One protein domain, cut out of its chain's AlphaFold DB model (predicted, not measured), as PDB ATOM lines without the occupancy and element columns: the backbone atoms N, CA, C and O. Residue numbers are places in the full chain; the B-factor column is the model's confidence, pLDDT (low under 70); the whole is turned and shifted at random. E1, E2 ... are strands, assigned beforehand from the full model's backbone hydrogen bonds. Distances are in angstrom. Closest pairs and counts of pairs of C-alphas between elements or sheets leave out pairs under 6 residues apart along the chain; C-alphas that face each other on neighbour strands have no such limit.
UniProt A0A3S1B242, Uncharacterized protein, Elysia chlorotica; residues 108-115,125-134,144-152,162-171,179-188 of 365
ATOM      1  N   ILE A 108       3.364  25.335 -19.137       74.75
ATOM      2  CA  ILE A 108       3.773  25.625 -20.527       74.75
ATOM      3  C   ILE A 108       4.365  24.377 -21.174       74.75
ATOM      4  O   ILE A 108       5.235  23.735 -20.590       74.75
ATOM      5  N   ILE A 109       3.923  24.043 -22.383       81.06
ATOM      6  CA  ILE A 109       4.252  22.776 -23.036       81.06
ATOM      7  C   ILE A 109       4.622  23.046 -24.498       81.06
ATOM      8  O   ILE A 109       3.788  23.481 -25.290       81.06
ATOM      9  N   GLY A 110       5.888  22.815 -24.848       72.44
ATOM     10  CA  GLY A 110       6.426  23.014 -26.196       72.44
ATOM     11  C   GLY A 110       6.680  24.483 -26.539       72.44
ATOM     12  O   GLY A 110       5.834  25.147 -27.135       72.44
ATOM     13  N   VAL A 111       7.871  24.994 -26.215       70.56
ATOM     14  CA  VAL A 111       8.301  26.366 -26.542       70.56
ATOM     15  C   VAL A 111       9.509  26.341 -27.470       70.56
ATOM     16  O   VAL A 111      10.550  25.781 -27.131       70.56
ATOM     17  N   LYS A 112       9.419  27.029 -28.611       78.12
ATOM     18  CA  LYS A 112      10.562  27.349 -29.473       78.12
ATOM     19  C   LYS A 112      10.722  28.866 -29.581       78.12
ATOM     20  O   LYS A 112       9.923  29.512 -30.254       78.12
ATOM     21  N   ALA A 113      11.763  29.417 -28.963       69.62
ATOM     22  CA  ALA A 113      12.039  30.854 -28.971       69.62
ATOM     23  C   ALA A 113      13.480  31.181 -29.398       69.62
ATOM     24  O   ALA A 113      14.327  30.286 -29.419       69.62
ATOM     25  N   SER A 114      13.790  32.445 -29.708       70.94
ATOM     26  CA  SER A 114      15.186  32.922 -29.655       70.94
ATOM     27  C   SER A 114      15.550  33.328 -28.225       70.94
ATOM     28  O   SER A 114      16.532  32.808 -27.692       70.94
ATOM     29  N   SER A 115      14.715  34.140 -27.568       67.19
ATOM     30  CA  SER A 115      14.803  34.398 -26.126       67.19
ATOM     31  C   SER A 115      13.551  33.904 -25.402       67.19
ATOM     32  O   SER A 115      12.433  34.121 -25.871       67.19
ATOM     33  N   THR A 125       5.089  24.771 -14.005       81.25
ATOM     34  CA  THR A 125       5.607  23.586 -14.704       81.25
ATOM     35  C   THR A 125       5.888  23.910 -16.174       81.25
ATOM     36  O   THR A 125       5.093  24.581 -16.832       81.25
ATOM     37  N   ILE A 126       7.027  23.458 -16.708       75.88
ATOM     38  CA  ILE A 126       7.383  23.617 -18.127       75.88
ATOM     39  C   ILE A 126       7.848  22.284 -18.726       75.88
ATOM     40  O   ILE A 126       8.744  21.654 -18.163       75.88
ATOM     41  N   ILE A 127       7.329  21.915 -19.905       81.94
ATOM     42  CA  ILE A 127       7.951  20.919 -20.792       81.94
ATOM     43  C   ILE A 127       8.457  21.516 -22.103       81.94
ATOM     44  O   ILE A 127       7.797  22.346 -22.726       81.94
ATOM     45  N   GLY A 128       9.609  21.014 -22.556       73.62
ATOM     46  CA  GLY A 128      10.017  21.075 -23.959       73.62
ATOM     47  C   GLY A 128      10.398  22.473 -24.437       73.62
ATOM     48  O   GLY A 128       9.768  23.014 -25.345       73.62
ATOM     49  N   VAL A 129      11.445  23.064 -23.854       71.94
ATOM     50  CA  VAL A 129      11.952  24.385 -24.264       71.94
ATOM     51  C   VAL A 129      13.150  24.243 -25.195       71.94
ATOM     52  O   VAL A 129      14.177  23.680 -24.816       71.94
ATOM     53  N   LYS A 130      13.070  24.838 -26.387       78.94
ATOM     54  CA  LYS A 130      14.206  25.086 -27.278       78.94
ATOM     55  C   LYS A 130      14.400  26.593 -27.467       78.94
ATOM     56  O   LYS A 130      13.615  27.220 -28.174       78.94
ATOM     57  N   ALA A 131      15.451  27.153 -26.876       72.44
ATOM     58  CA  ALA A 131      15.777  28.581 -26.957       72.44
ATOM     59  C   ALA A 131      17.232  28.810 -27.413       72.44
ATOM     60  O   ALA A 131      18.031  27.875 -27.364       72.44
ATOM     61  N   SER A 132      17.609  30.025 -27.825       71.62
ATOM     62  CA  SER A 132      19.034  30.418 -27.827       71.62
ATOM     63  C   SER A 132      19.438  30.923 -26.439       71.62
ATOM     64  O   SER A 132      20.378  30.385 -25.858       71.62
ATOM     65  N   SER A 133      18.667  31.837 -25.852       68.38
ATOM     66  CA  SER A 133      18.767  32.249 -24.446       68.38
ATOM     67  C   SER A 133      17.496  31.867 -23.687       68.38
ATOM     68  O   SER A 133      16.384  32.091 -24.166       68.38
ATOM     69  N   ALA A 134      17.633  31.303 -22.489       63.59
ATOM     70  CA  ALA A 134      16.533  31.300 -21.525       63.59
ATOM     71  C   ALA A 134      16.603  32.560 -20.638       63.59
ATOM     72  O   ALA A 134      17.692  33.069 -20.388       63.59
ATOM     73  N   ILE A 144      10.827  21.937 -14.346       77.38
ATOM     74  CA  ILE A 144      11.162  22.013 -15.779       77.38
ATOM     75  C   ILE A 144      11.624  20.642 -16.274       77.38
ATOM     76  O   ILE A 144      12.557  20.078 -15.708       77.38
ATOM     77  N   ILE A 145      11.039  20.137 -17.359       82.31
ATOM     78  CA  ILE A 145      11.450  18.885 -18.007       82.31
ATOM     79  C   ILE A 145      11.789  19.157 -19.488       82.31
ATOM     80  O   ILE A 145      10.975  19.672 -20.249       82.31
ATOM     81  N   GLY A 146      13.006  18.815 -19.916       75.12
ATOM     82  CA  GLY A 146      13.459  18.924 -21.307       75.12
ATOM     83  C   GLY A 146      13.774  20.355 -21.764       75.12
ATOM     84  O   GLY A 146      12.950  21.010 -22.402       75.12
ATOM     85  N   VAL A 147      15.003  20.824 -21.515       73.50
ATOM     86  CA  VAL A 147      15.512  22.119 -22.014       73.50
ATOM     87  C   VAL A 147      16.687  21.915 -22.963       73.50
ATOM     88  O   VAL A 147      17.672  21.267 -22.613       73.50
ATOM     89  N   LYS A 148      16.637  22.550 -24.136       78.94
ATOM     90  CA  LYS A 148      17.771  22.715 -25.049       78.94
ATOM     91  C   LYS A 148      18.016  24.203 -25.322       78.94
ATOM     92  O   LYS A 148      17.283  24.805 -26.102       78.94
ATOM     93  N   ALA A 149      19.049  24.775 -24.709       74.38
ATOM     94  CA  ALA A 149      19.411  26.189 -24.849       74.38
ATOM     95  C   ALA A 149      20.849  26.359 -25.372       74.38
ATOM     96  O   ALA A 149      21.653  25.437 -25.235       74.38
ATOM     97  N   SER A 150      21.205  27.520 -25.931       74.88
ATOM     98  CA  SER A 150      22.624  27.884 -26.088       74.88
ATOM     99  C   SER A 150      23.159  28.338 -24.728       74.88
ATOM    100  O   SER A 150      24.040  27.695 -24.161       74.88
ATOM    101  N   SER A 151      22.516  29.347 -24.142       69.31
ATOM    102  CA  SER A 151      22.731  29.774 -22.760       69.31
ATOM    103  C   SER A 151      21.474  29.482 -21.950       69.31
ATOM    104  O   SER A 151      20.386  29.963 -22.284       69.31
ATOM    105  N   ALA A 152      21.594  28.677 -20.894       63.84
ATOM    106  CA  ALA A 152      20.512  28.568 -19.926       63.84
ATOM    107  C   ALA A 152      20.410  29.880 -19.139       63.84
ATOM    108  O   ALA A 152      21.421  30.474 -18.777       63.84
ATOM    109  N   ILE A 162      14.592  20.337 -11.951       78.94
ATOM    110  CA  ILE A 162      14.932  20.354 -13.385       78.94
ATOM    111  C   ILE A 162      15.315  18.946 -13.850       78.94
ATOM    112  O   ILE A 162      16.159  18.307 -13.229       78.94
ATOM    113  N   ILE A 163      14.759  18.487 -14.971       83.25
ATOM    114  CA  ILE A 163      15.053  17.184 -15.577       83.25
ATOM    115  C   ILE A 163      15.433  17.378 -17.052       83.25
ATOM    116  O   ILE A 163      14.687  17.990 -17.812       83.25
ATOM    117  N   GLY A 164      16.583  16.856 -17.482       77.00
ATOM    118  CA  GLY A 164      17.001  16.823 -18.887       77.00
ATOM    119  C   GLY A 164      17.371  18.190 -19.474       77.00
ATOM    120  O   GLY A 164      16.640  18.733 -20.304       77.00
ATOM    121  N   VAL A 165      18.534  18.734 -19.098       74.25
ATOM    122  CA  VAL A 165      19.081  19.978 -19.678       74.25
ATOM    123  C   VAL A 165      20.225  19.674 -20.636       74.25
ATOM    124  O   VAL A 165      21.216  19.055 -20.252       74.25
ATOM    125  N   LYS A 166      20.148  20.200 -21.860       79.75
ATOM    126  CA  LYS A 166      21.275  20.304 -22.791       79.75
ATOM    127  C   LYS A 166      21.557  21.775 -23.107       79.75
ATOM    128  O   LYS A 166      20.842  22.371 -23.909       79.75
ATOM    129  N   ALA A 167      22.598  22.340 -22.505       75.50
ATOM    130  CA  ALA A 167      23.009  23.734 -22.706       75.50
ATOM    131  C   ALA A 167      24.440  23.818 -23.261       75.50
ATOM    132  O   ALA A 167      25.218  22.885 -23.062       75.50
ATOM    133  N   SER A 168      24.820  24.915 -23.922       59.81
ATOM    134  CA  SER A 168      26.247  25.208 -24.146       59.81
ATOM    135  C   SER A 168      26.851  25.740 -22.845       59.81
ATOM    136  O   SER A 168      27.773  25.137 -22.299       59.81
ATOM    137  N   SER A 169      26.237  26.782 -22.282       71.06
ATOM    138  CA  SER A 169      26.558  27.320 -20.955       71.06
ATOM    139  C   SER A 169      25.330  27.238 -20.053       71.06
ATOM    140  O   SER A 169      24.236  27.633 -20.461       71.06
ATOM    141  N   ALA A 170      25.480  26.723 -18.833       64.69
ATOM    142  CA  ALA A 170      24.440  26.858 -17.814       64.69
ATOM    143  C   ALA A 170      24.535  28.235 -17.134       64.69
ATOM    144  O   ALA A 170      25.637  28.732 -16.917       64.69
ATOM    145  N   GLY A 171      23.388  28.834 -16.815       61.88
ATOM    146  CA  GLY A 171      23.299  30.134 -16.152       61.88
ATOM    147  C   GLY A 171      23.489  30.072 -14.636       61.88
ATOM    148  O   GLY A 171      23.570  28.991 -14.045       61.88
ATOM    149  N   THR A 179      16.570  20.309  -6.948       84.19
ATOM    150  CA  THR A 179      16.897  19.016  -7.564       84.19
ATOM    151  C   THR A 179      17.187  19.203  -9.056       84.19
ATOM    152  O   THR A 179      16.409  19.833  -9.775       84.19
ATOM    153  N   ILE A 180      18.299  18.652  -9.553       80.12
ATOM    154  CA  ILE A 180      18.607  18.585 -10.991       80.12
ATOM    155  C   ILE A 180      18.929  17.144 -11.396       80.12
ATOM    156  O   ILE A 180      19.775  16.507 -10.776       80.12
ATOM    157  N   ILE A 181      18.313  16.658 -12.472       84.00
ATOM    158  CA  ILE A 181      18.516  15.316 -13.029       84.00
ATOM    159  C   ILE A 181      18.901  15.438 -14.510       84.00
ATOM    160  O   ILE A 181      18.170  16.031 -15.298       84.00
ATOM    161  N   GLY A 182      20.040  14.872 -14.914       77.69
ATOM    162  CA  GLY A 182      20.466  14.783 -16.314       77.69
ATOM    163  C   GLY A 182      20.859  16.126 -16.939       77.69
ATOM    164  O   GLY A 182      20.113  16.688 -17.744       77.69
ATOM    165  N   VAL A 183      22.059  16.627 -16.626       74.44
ATOM    166  CA  VAL A 183      22.638  17.824 -17.269       74.44
ATOM    167  C   VAL A 183      23.741  17.431 -18.242       74.44
ATOM    168  O   VAL A 183      24.734  16.821 -17.850       74.44
ATOM    169  N   LYS A 184      23.625  17.870 -19.495       80.44
ATOM    170  CA  LYS A 184      24.712  17.888 -20.475       80.44
ATOM    171  C   LYS A 184      25.035  19.334 -20.859       80.44
ATOM    172  O   LYS A 184      24.390  19.889 -21.746       80.44
ATOM    173  N   ALA A 185      26.025  19.922 -20.197       75.06
ATOM    174  CA  ALA A 185      26.526  21.268 -20.488       75.06
ATOM    175  C   ALA A 185      27.896  21.204 -21.191       75.06
ATOM    176  O   ALA A 185      28.580  20.186 -21.084       75.06
ATOM    177  N   SER A 186      28.335  22.271 -21.866       57.19
ATOM    178  CA  SER A 186      29.776  22.468 -22.111       57.19
ATOM    179  C   SER A 186      30.407  23.041 -20.841       57.19
ATOM    180  O   SER A 186      31.268  22.404 -20.239       57.19
ATOM    181  N   SER A 187      29.881  24.172 -20.366       71.94
ATOM    182  CA  SER A 187      30.266  24.803 -19.100       71.94
ATOM    183  C   SER A 187      29.065  24.880 -18.162       71.94
ATOM    184  O   SER A 187      27.979  25.292 -18.578       71.94
ATOM    185  N   ALA A 188      29.232  24.490 -16.899       65.25
ATOM    186  CA  ALA A 188      28.237  24.782 -15.867       65.25
ATOM    187  C   ALA A 188      28.474  26.181 -15.258       65.25
ATOM    188  O   ALA A 188      29.613  26.639 -15.205       65.25
TER     189      ALA A 188
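AT A GLANCE: This is residues 108 to 115, 125 to 134, 144 to 152, 162 to 171 and 179 to 188 of the 365 residues of an uncharacterized protein of Elysia chlorotica (UniProt A0A3S1B242). The domain is a single wall of five parallel strands, side by side in chain order, curved into an open trough, with no named helix over either face. E1, E3 and E4 bend along their length by 69, 66 and 67 degrees. The printed part has 47 residues, with the strands E1, E2, E3, E4 and E5 in that order along the chain and across the twisted sheet; the class is all strand. The whole is compact, with a radius of gyration of the C-alphas of 9.7 A, and flat, spanning 26 by 24 by 12 A.

HOW THE PARTS SIT: E1, residues 108 to 115, is an edge strand and is parallel to E2, residues 125 to 130, at 42 degrees; N 110 and O 127 are within hydrogen-bond range at 2.9 A. E2 is parallel to E3, residues 144 to 151, at 35 degrees, with N 148 and O 129 2.8 A apart. E3 is parallel to E4, residues 162 to 169, at 3 degrees, with N 166 and O 147 2.8 A apart. E4 is parallel to the other edge strand, E5, residues 179 to 184, at 42 degrees, with N 164 and O 181 2.8 A apart. E1 is apart from E4 and E5.

IN THESE COORDINATES: E1 begins with C-alpha 108 at (3.773, 25.625, -20.527) and is 15.2 A long. E2 is 15.3 A, E3 15.6 A, E4 15.5 A and E5 15.1 A long. E5 ends with C-alpha 184 at (24.712, 17.888, -20.475).

THE WHOLE: The C-alphas farthest apart, of Ile 108 and Ser 187, are 26.5 A apart. Four cuts leave out residues 116 to 124, 135 to 143, 153 to 161 and 172 to 178, with C-alpha gaps of 18.2, 12.2, 11.9 and 15.4 A. The mean pLDDT of the printed part is 73.8, and 11 residues are under 70.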